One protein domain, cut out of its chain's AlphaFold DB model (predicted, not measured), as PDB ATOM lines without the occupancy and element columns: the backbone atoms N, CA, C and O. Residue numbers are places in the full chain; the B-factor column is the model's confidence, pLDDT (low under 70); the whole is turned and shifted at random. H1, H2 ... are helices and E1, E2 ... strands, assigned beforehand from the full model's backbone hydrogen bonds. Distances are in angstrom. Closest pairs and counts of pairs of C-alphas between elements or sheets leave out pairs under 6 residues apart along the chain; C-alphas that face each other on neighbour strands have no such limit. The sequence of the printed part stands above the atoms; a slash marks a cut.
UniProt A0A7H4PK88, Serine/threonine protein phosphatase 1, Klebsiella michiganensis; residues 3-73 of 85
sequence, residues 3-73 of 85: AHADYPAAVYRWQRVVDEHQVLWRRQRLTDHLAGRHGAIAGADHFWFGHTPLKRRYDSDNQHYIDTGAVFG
ATOM      1  N   ALA A   3     -45.128  37.419 -18.833       98.25
ATOM      2  CA  ALA A   3     -46.203  37.965 -18.004       98.25
ATOM      3  C   ALA A   3     -47.461  37.094 -18.111       98.25
ATOM      4  O   ALA A   3     -47.591  36.297 -19.036       98.25
ATOM      5  N   HIS A   4     -48.396  37.236 -17.167       98.69
ATOM      6  CA  HIS A   4     -49.587  36.388 -17.148       98.69
ATOM      7  C   HIS A   4     -50.508  36.645 -18.351       98.69
ATOM      8  O   HIS A   4     -50.772  35.704 -19.099       98.69
ATOM      9  N   ALA A   5     -50.968  37.886 -18.551       98.62
ATOM     10  CA  ALA A   5     -51.945  38.223 -19.590       98.62
ATOM     11  C   ALA A   5     -51.421  39.200 -20.648       98.62
ATOM     12  O   ALA A   5     -51.619  38.970 -21.839       98.62
ATOM     13  N   ASP A   6     -50.760  40.284 -20.232       98.56
ATOM     14  CA  ASP A   6     -50.241  41.301 -21.153       98.56
ATOM     15  C   ASP A   6     -49.089  42.113 -20.533       98.56
ATOM     16  O   ASP A   6     -48.844  42.084 -19.326       98.56
ATOM     17  N   TYR A   7     -48.412  42.901 -21.365       98.38
ATOM     18  CA  TYR A   7     -47.619  44.052 -20.947       98.38
ATOM     19  C   TYR A   7     -48.290  45.343 -21.429       98.38
ATOM     20  O   TYR A   7     -48.305  45.601 -22.636       98.38
ATOM     21  N   PRO A   8     -48.823  46.197 -20.539       97.19
ATOM     22  CA  PRO A   8     -49.698  47.303 -20.930       97.19
ATOM     23  C   PRO A   8     -48.941  48.547 -21.431       97.19
ATOM     24  O   PRO A   8     -49.292  49.681 -21.116       97.19
ATOM     25  N   ALA A   9     -47.895  48.359 -22.233       97.12
ATOM     26  CA  ALA A   9     -47.174  49.432 -22.905       97.12
ATOM     27  C   ALA A   9     -46.638  48.971 -24.267       97.12
ATOM     28  O   ALA A   9     -46.489  47.781 -24.525       97.12
ATOM     29  N   ALA A  10     -46.338  49.932 -25.144       96.88
ATOM     30  CA  ALA A  10     -45.738  49.666 -26.455       96.88
ATOM     31  C   ALA A  10     -44.218  49.418 -26.391       96.88
ATOM     32  O   ALA A  10     -43.639  48.889 -27.332       96.88
ATOM     33  N   VAL A  11     -43.564  49.810 -25.291       98.44
ATOM     34  CA  VAL A  11     -42.116  49.658 -25.099       98.44
ATOM     35  C   VAL A  11     -41.845  49.149 -23.690       98.44
ATOM     36  O   VAL A  11     -42.153  49.838 -22.707       98.44
ATOM     37  N   TYR A  12     -41.260  47.960 -23.607       98.44
ATOM     38  CA  TYR A  12     -40.715  47.393 -22.387       98.44
ATOM     39  C   TYR A  12     -39.473  48.149 -21.933       98.44
ATOM     40  O   TYR A  12     -38.595  48.490 -22.726       98.44
ATOM     41  N   ARG A  13     -39.412  48.410 -20.628       98.19
ATOM     42  CA  ARG A  13     -38.224  48.905 -19.935       98.19
ATOM     43  C   ARG A  13     -38.136  48.219 -18.580       98.19
ATOM     44  O   ARG A  13     -39.159  48.044 -17.911       98.19
ATOM     45  N   TRP A  14     -36.920  47.866 -18.177       97.19
ATOM     46  CA  TRP A  14     -36.653  47.329 -16.847       97.19
ATOM     47  C   TRP A  14     -37.186  48.281 -15.764       97.19
ATOM     48  O   TRP A  14     -37.030  49.494 -15.887       97.19
ATOM     49  N   GLN A  15     -37.850  47.727 -14.743       95.88
ATOM     50  CA  GLN A  15     -38.446  48.462 -13.609       95.88
ATOM     51  C   GLN A  15     -39.465  49.557 -13.968       95.88
ATOM     52  O   GLN A  15     -39.827  50.379 -13.126       95.88
ATOM     53  N   ARG A  16     -39.981  49.573 -15.200       97.12
ATOM     54  CA  ARG A  16     -41.087  50.466 -15.543       97.12
ATOM     55  C   ARG A  16     -42.323  50.095 -14.726       97.12
ATOM     56  O   ARG A  16     -42.800  48.967 -14.820       97.12
ATOM     57  N   VAL A  17     -42.874  51.075 -14.016       97.75
ATOM     58  CA  VAL A  17     -44.186  50.953 -13.374       97.75
ATOM     59  C   VAL A  17     -45.247  50.729 -14.450       97.75
ATOM     60  O   VAL A  17     -45.329  51.474 -15.434       97.75
ATOM     61  N   VAL A  18     -46.036  49.679 -14.267       97.44
ATOM     62  CA  VAL A  18     -47.141  49.280 -15.138       97.44
ATOM     63  C   VAL A  18     -48.374  49.011 -14.287       97.44
ATOM     64  O   VAL A  18     -48.264  48.747 -13.095       97.44
ATOM     65  N   ASP A  19     -49.547  49.085 -14.907       98.31
ATOM     66  CA  ASP A  19     -50.803  48.719 -14.259       98.31
ATOM     67  C   ASP A  19     -50.845  47.198 -14.022       98.31
ATOM     68  O   ASP A  19     -50.963  46.413 -14.967       98.31
ATOM     69  N   GLU A  20     -50.736  46.788 -12.756       97.75
ATOM     70  CA  GLU A  20     -50.733  45.383 -12.331       97.75
ATOM     71  C   GLU A  20     -52.017  44.649 -12.725       97.75
ATOM     72  O   GLU A  20     -51.970  43.488 -13.142       97.75
ATOM     73  N   HIS A  21     -53.164  45.329 -12.669       98.50
ATOM     74  CA  HIS A  21     -54.432  44.736 -13.069       98.50
ATOM     75  C   HIS A  21     -54.414  44.406 -14.563       98.50
ATOM     76  O   HIS A  21     -54.862  43.335 -14.972       98.50
ATOM     77  N   GLN A  22     -53.842  45.275 -15.399       98.56
ATOM     78  CA  GLN A  22     -53.708  44.966 -16.822       98.56
ATOM     79  C   GLN A  22     -52.708  43.844 -17.099       98.56
ATOM     80  O   GLN A  22     -52.972  43.024 -17.975       98.56
ATOM     81  N   VAL A  23     -51.607  43.759 -16.349       98.50
ATOM     82  CA  VAL A  23     -50.642  42.653 -16.488       98.50
ATOM     83  C   VAL A  23     -51.300  41.291 -16.234       98.50
ATOM     84  O   VAL A  23     -50.943  40.302 -16.881       98.50
ATOM     85  N   LEU A  24     -52.277  41.242 -15.323       98.56
ATOM     86  CA  LEU A  24     -52.979  40.018 -14.941       98.56
ATOM     87  C   LEU A  24     -54.253  39.732 -15.749       98.56
ATOM     88  O   LEU A  24     -54.604  38.568 -15.904       98.56
ATOM     89  N   TRP A  25     -54.955  40.745 -16.262       98.62
ATOM     90  CA  TRP A  25     -56.322  40.553 -16.779       98.62
ATOM     91  C   TRP A  25     -56.566  41.074 -18.192       98.62
ATOM     92  O   TRP A  25     -57.636  40.839 -18.763       98.62
ATOM     93  N   ARG A  26     -55.627  41.814 -18.787       98.31
ATOM     94  CA  ARG A  26     -55.870  42.438 -20.090       98.31
ATOM     95  C   ARG A  26     -55.857  41.397 -21.207       98.31
ATOM     96  O   ARG A  26     -54.852  40.750 -21.464       98.31
ATOM     97  N   ARG A  27     -56.969  41.320 -21.946       98.38
ATOM     98  CA  ARG A  27     -57.116  40.482 -23.158       98.38
ATOM     99  C   ARG A  27     -57.099  41.274 -24.461       98.38
ATOM    100  O   ARG A  27     -57.033  40.691 -25.536       98.38
ATOM    101  N   GLN A  28     -57.151  42.606 -24.370       98.19
ATOM    102  CA  GLN A  28     -57.385  43.472 -25.526       98.19
ATOM    103  C   GLN A  28     -56.352  43.277 -26.640       98.19
ATOM    104  O   GLN A  28     -56.737  43.215 -27.798       98.19
ATOM    105  N   ARG A  29     -55.065  43.123 -26.303       98.19
ATOM    106  CA  ARG A  29     -54.010  42.939 -27.308       98.19
ATOM    107  C   ARG A  29     -54.208  41.658 -28.121       98.19
ATOM    108  O   ARG A  29     -54.129  41.693 -29.341       98.19
ATOM    109  N   LEU A  30     -54.539  40.549 -27.456       98.25
ATOM    110  CA  LEU A  30     -54.861  39.300 -28.144       98.25
ATOM    111  C   LEU A  30     -56.102  39.463 -29.031       98.25
ATOM    112  O   LEU A  30     -56.082  39.056 -30.188       98.25
ATOM    113  N   THR A  31     -57.156  40.105 -28.520       98.06
ATOM    114  CA  THR A  31     -58.359  40.417 -29.310       98.06
ATOM    115  C   THR A  31     -58.031  41.255 -30.547       98.06
ATOM    116  O   THR A  31     -58.578  41.003 -31.618       98.06
ATOM    117  N   ASP A  32     -57.133  42.232 -30.423       98.19
ATOM    118  CA  ASP A  32     -56.681  43.066 -31.535       98.19
ATOM    119  C   ASP A  32     -55.943  42.233 -32.590       98.19
ATOM    120  O   ASP A  32     -56.295  42.315 -33.768       98.19
ATOM    121  N   HIS A  33     -55.024  41.353 -32.179       97.75
ATOM    122  CA  HIS A  33     -54.329  40.446 -33.096       97.75
ATOM    123  C   HIS A  33     -55.280  39.499 -33.832       97.75
ATOM    124  O   HIS A  33     -55.173  39.333 -35.047       97.75
ATOM    125  N   LEU A  34     -56.262  38.924 -33.129       96.88
ATOM    126  CA  LEU A  34     -57.290  38.074 -33.740       96.88
ATOM    127  C   LEU A  34     -58.192  38.848 -34.717       96.88
ATOM    128  O   LEU A  34     -58.764  38.252 -35.625       96.88
ATOM    129  N   ALA A  35     -58.293  40.169 -34.554       97.88
ATOM    130  CA  ALA A  35     -58.994  41.071 -35.461       97.88
ATOM    131  C   ALA A  35     -58.089  41.668 -36.562       97.88
ATOM    132  O   ALA A  35     -58.504  42.609 -37.243       97.88
ATOM    133  N   GLY A  36     -56.861  41.167 -36.731       97.69
ATOM    134  CA  GLY A  36     -55.918  41.622 -37.759       97.69
ATOM    135  C   GLY A  36     -55.173  42.919 -37.423       97.69
ATOM    136  O   GLY A  36     -54.509  43.492 -38.288       97.69
ATOM    137  N   ARG A  37     -55.288  43.424 -36.190       97.56
ATOM    138  CA  ARG A  37     -54.544  44.595 -35.706       97.56
ATOM    139  C   ARG A  37     -53.298  44.121 -34.966       97.56
ATOM    140  O   ARG A  37     -53.374  43.629 -33.844       97.56
ATOM    141  N   HIS A  38     -52.150  44.278 -35.613       95.25
ATOM    142  CA  HIS A  38     -50.857  43.805 -35.121       95.25
ATOM    143  C   HIS A  38     -49.966  44.963 -34.654       95.25
ATOM    144  O   HIS A  38     -50.209  46.125 -34.985       95.25
ATOM    145  N   GLY A  39     -48.959  44.651 -33.844       96.19
ATOM    146  CA  GLY A  39     -48.032  45.622 -33.283       96.19
ATOM    147  C   GLY A  39     -47.054  44.985 -32.302       96.19
ATOM    148  O   GLY A  39     -47.437  44.573 -31.204       96.19
ATOM    149  N   ALA A  40     -45.770  44.983 -32.670       98.00
ATOM    150  CA  ALA A  40     -44.677  44.578 -31.792       98.00
ATOM    151  C   ALA A  40     -44.630  45.412 -30.497       98.00
ATOM    152  O   ALA A  40     -44.955  46.604 -30.484       98.00
ATOM    153  N   ILE A  41     -44.152  44.803 -29.410       98.44
ATOM    154  CA  ILE A  41     -43.766  45.524 -28.195       98.44
ATOM    155  C   ILE A  41     -42.250  45.694 -28.248       98.44
ATOM    156  O   ILE A  41     -41.512  44.715 -28.239       98.44
ATOM    157  N   ALA A  42     -41.759  46.926 -28.311       98.69
ATOM    158  CA  ALA A  42     -40.321  47.170 -28.362       98.69
ATOM    159  C   ALA A  42     -39.647  46.919 -27.000       98.69
ATOM    160  O   ALA A  42     -40.307  46.866 -25.963       98.69
ATOM    161  N   GLY A  43     -38.316  46.827 -26.984       98.31
ATOM    162  CA  GLY A  43     -37.512  46.740 -25.757       98.31
ATOM    163  C   GLY A  43     -37.225  45.323 -25.253       98.31
ATOM    164  O   GLY A  43     -36.457  45.176 -24.307       98.31
ATOM    165  N   ALA A  44     -37.794  44.289 -25.875       98.38
ATOM    166  CA  ALA A  44     -37.377  42.897 -25.709       98.38
ATOM    167  C   ALA A  44     -37.665  42.104 -26.993       98.38
ATOM    168  O   ALA A  44     -38.588  42.445 -27.733       98.38
ATOM    169  N   ASP A  45     -36.911  41.030 -27.223       98.25
ATOM    170  CA  ASP A  45     -37.049  40.219 -28.440       98.25
ATOM    171  C   ASP A  45     -38.337  39.397 -28.455       98.25
ATOM    172  O   ASP A  45     -38.934  39.222 -29.507       98.25
ATOM    173  N   HIS A  46     -38.788  38.931 -27.284       98.44
ATOM    174  CA  HIS A  46     -39.952  38.055 -27.144       98.44
ATOM    175  C   HIS A  46     -40.782  38.377 -25.899       98.44
ATOM    176  O   HIS A  46     -40.240  38.650 -24.818       98.44
ATOM    177  N   PHE A  47     -42.099  38.264 -26.038       98.69
ATOM    178  CA  PHE A  47     -43.105  38.403 -24.992       98.69
ATOM    179  C   PHE A  47     -43.938  37.128 -24.931       98.69
ATOM    180  O   PHE A  47     -44.565  36.756 -25.916       98.69
ATOM    181  N   TRP A  48     -43.943  36.458 -23.782       98.69
ATOM    182  CA  TRP A  48     -44.679  35.211 -23.577       98.69
ATOM    183  C   TRP A  48     -45.835  35.445 -22.608       98.69
ATOM    184  O   TRP A  48     -45.616  35.955 -21.505       98.69
ATOM    185  N   PHE A  49     -47.038  35.065 -23.032       98.75
ATOM    186  CA  PHE A  49     -48.293  35.270 -22.314       98.75
ATOM    187  C   PHE A  49     -49.101  33.974 -22.210       98.75
ATOM    188  O   PHE A  49     -49.036  33.099 -23.078       98.75
ATOM    189  N   GLY A  50     -49.900  33.874 -21.152       98.31
ATOM    190  CA  GLY A  50     -50.926  32.849 -20.987       98.31
ATOM    191  C   GLY A  50     -52.308  33.493 -20.881       98.31
ATOM    192  O   GLY A  50     -52.704  34.269 -21.752       98.31
ATOM    193  N   HIS A  51     -53.011  33.187 -19.788       98.44
ATOM    194  CA  HIS A  51     -54.275  33.790 -19.337       98.44
ATOM    195  C   HIS A  51     -55.522  33.529 -20.194       98.44
ATOM    196  O   HIS A  51     -56.609  33.356 -19.642       98.44
ATOM    197  N   THR A  52     -55.407  33.574 -21.521       97.94
ATOM    198  CA  THR A  52     -56.526  33.344 -22.439       97.94
ATOM    199  C   THR A  52     -56.339  31.993 -23.127       97.94
ATOM    200  O   THR A  52     -55.483  31.907 -24.006       97.94
ATOM    201  N   PRO A  53     -57.136  30.965 -22.780       98.00
ATOM    202  CA  PRO A  53     -57.053  29.660 -23.421       98.00
ATOM    203  C   PRO A  53     -57.338  29.732 -24.925       98.00
ATOM    204  O   PRO A  53     -58.362  30.273 -25.355       98.00
ATOM    205  N   LEU A  54     -56.455  29.141 -25.724       97.69
ATOM    206  CA  LEU A  54     -56.549  29.043 -27.178       97.69
ATOM    207  C   LEU A  54     -56.505  27.577 -27.618       97.69
ATOM    208  O   LEU A  54     -55.894  26.733 -26.975       97.69
ATOM    209  N   LYS A  55     -57.116  27.258 -28.766       96.50
ATOM    210  CA  LYS A  55     -57.101  25.880 -29.305       96.50
ATOM    211  C   LYS A  55     -55.698  25.385 -29.674       96.50
ATOM    212  O   LYS A  55     -55.476  24.186 -29.762       96.50
ATOM    213  N   ARG A  56     -54.790  26.311 -29.973       97.38
ATOM    214  CA  ARG A  56     -53.386  26.072 -30.316       97.38
ATOM    215  C   ARG A  56     -52.579  27.303 -29.938       97.38
ATOM    216  O   ARG A  56     -53.159  28.389 -29.840       97.38
ATOM    217  N   ARG A  57     -51.260  27.141 -29.801       97.31
ATOM    218  CA  ARG A  57     -50.328  28.267 -29.671       97.31
ATOM    219  C   ARG A  57     -50.629  29.321 -30.736       97.31
ATOM    220  O   ARG A  57     -50.870  28.988 -31.901       97.31
ATOM    221  N   TYR A  58     -50.605  30.578 -30.320       98.50
ATOM    222  CA  TYR A  58     -50.791  31.715 -31.206       98.50
ATOM    223  C   TYR A  58     -49.602  32.655 -31.088       98.50
ATOM    224  O   TYR A  58     -49.198  33.013 -29.986       98.50
ATOM    225  N   ASP A  59     -49.052  33.050 -32.228       98.31
ATOM    226  CA  ASP A  59     -47.923  33.963 -32.314       98.31
ATOM    227  C   ASP A  59     -48.315  35.142 -33.207       98.31
ATOM    228  O   ASP A  59     -48.883  34.950 -34.284       98.31
ATOM    229  N   SER A  60     -48.005  36.354 -32.759       98.00
ATOM    230  CA  SER A  60     -48.133  37.583 -33.544       98.00
ATOM    231  C   SER A  60     -46.974  38.505 -33.198       98.00
ATOM    232  O   SER A  60     -46.702  38.723 -32.023       98.00
ATOM    233  N   ASP A  61     -46.296  39.058 -34.205       97.81
ATOM    234  CA  ASP A  61     -45.084  39.869 -34.033       97.81
ATOM    235  C   ASP A  61     -44.065  39.192 -33.095       97.81
ATOM    236  O   ASP A  61     -43.537  38.125 -33.405       97.81
ATOM    237  N   ASN A  62     -43.808  39.794 -31.933       98.50
ATOM    238  CA  ASN A  62     -42.969  39.241 -30.879       98.50
ATOM    239  C   ASN A  62     -43.757  38.809 -29.633       98.50
ATOM    240  O   ASN A  62     -43.183  38.712 -28.548       98.50
ATOM    241  N   GLN A  63     -45.065  38.585 -29.768       98.69
ATOM    242  CA  GLN A  63     -45.946  38.089 -28.716       98.69
ATOM    243  C   GLN A  63     -46.349  36.638 -28.976       98.69
ATOM    244  O   GLN A  63     -46.812  36.280 -30.060       98.69
ATOM    245  N   HIS A  64     -46.210  35.812 -27.948       98.69
ATOM    246  CA  HIS A  64     -46.436  34.377 -27.985       98.69
ATOM    247  C   HIS A  64     -47.435  33.992 -26.898       98.69
ATOM    248  O   HIS A  64     -47.182  34.197 -25.710       98.69
ATOM    249  N   TYR A  65     -48.561  33.415 -27.299       98.69
ATOM    250  CA  TYR A  65     -49.639  32.987 -26.416       98.69
ATOM    251  C   TYR A  65     -49.614  31.465 -26.308       98.69
ATOM    252  O   TYR A  65     -49.877  30.756 -27.286       98.69
ATOM    253  N   ILE A  66     -49.261  30.974 -25.120       98.69
ATOM    254  CA  ILE A  66     -48.982  29.551 -24.858       98.69
ATOM    255  C   ILE A  66     -50.042  28.869 -23.989       98.69
ATOM    256  O   ILE A  66     -49.936  27.679 -23.712       98.69
ATOM    257  N   ASP A  67     -51.069  29.593 -23.547       98.62
ATOM    258  CA  ASP A  67     -52.195  28.966 -22.859       98.62
ATOM    259  C   ASP A  67     -53.058  28.206 -23.870       98.62
ATOM    260  O   ASP A  67     -53.932  28.765 -24.530       98.62
ATOM    261  N   THR A  68     -52.781  26.913 -24.004       98.50
ATOM    262  CA  THR A  68     -53.540  25.981 -24.843       98.50
ATOM    263  C   THR A  68     -54.657  25.262 -24.088       98.50
ATOM    264  O   THR A  68     -55.192  24.269 -24.575       98.50
ATOM    265  N   GLY A  69     -55.037  25.752 -22.901       98.12
ATOM    266  CA  GLY A  69     -56.201  25.258 -22.173       98.12
ATOM    267  C   GLY A  69     -56.051  23.842 -21.618       98.12
ATOM    268  O   GLY A  69     -57.013  23.079 -21.662       98.12
ATOM    269  N   ALA A  70     -54.883  23.488 -21.072       98.06
ATOM    270  CA  ALA A  70     -54.600  22.151 -20.529       98.06
ATOM    271  C   ALA A  70     -55.674  21.642 -19.545       98.06
ATOM    272  O   ALA A  70     -56.103  20.493 -19.609       98.06
ATOM    273  N   VAL A  71     -56.177  22.521 -18.671       97.12
ATOM    274  CA  VAL A  71     -57.233  22.184 -17.696       97.12
ATOM    275  C   VAL A  71     -58.597  21.909 -18.344       97.12
ATOM    276  O   VAL A  71     -59.457  21.273 -17.744       97.12
ATOM    277  N   PHE A  72     -58.796  22.357 -19.584       96.31
ATOM    278  CA  PHE A  72     -60.023  22.176 -20.361       96.31
ATOM    279  C   PHE A  72     -59.922  21.008 -21.358       96.31
ATOM    280  O   PHE A  72     -60.752  20.901 -22.258       96.31
ATOM    281  N   GLY A  73     -58.907  20.146 -21.222       96.06
ATOM    282  CA  GLY A  73     -58.645  19.038 -22.146       96.06
ATOM    283  C   GLY A  73     -57.843  19.432 -23.389       96.06
ATOM    284  O   GLY A  73     -57.714  18.625 -24.307       96.06
TER     285      GLY A  73
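This is residues 3 to 73 of the 85 residues of the protein "Serine/threonine protein phosphatase 1" of Klebsiella michiganensis (UniProt A0A7H4PK88). This domain has little regular structure: loops make most of it, round a small sheet of three short strands with short helix H2 crossing over one face and helix H1 off the sheet. The 71 printed residues have 22 in named elements, H1 H2 E1 E2 E3 along the chain, class mixed; the mixed sheet runs E1 E3 E2. It is compact, radius of gyration of the C-alphas 12.0 A, spanning 37 by 24 by 19 A.

After residues 3 to 19, H1 is residues 20 to 25, 8.6 A, from C-alpha 20 at (-50.733, 45.383, -12.331). H2 is residues 28 to 34, 9.8 A. E1 is 47 to 49, E2 58 to 60 and E3 63 to 65, ending at C-alpha 65 (-49.639, 32.987, -26.416).

E1 and E3 are parallel; N 49 and O 64 are 2.8 A apart. E2 and E3 form an antiparallel hairpin; N 63 and O 60 are 2.8 A apart. H2 is on the sheet, height 10.0 A; its closest C-alpha pair with E2 is His 33 and Ser 60, 6.8 A. In H1 and H2 every O i to N i+4 pair is within hydrogen-bond range.

The printed part has no cut. H2 to E1 is a long link. No printed residue is under pLDDT 70.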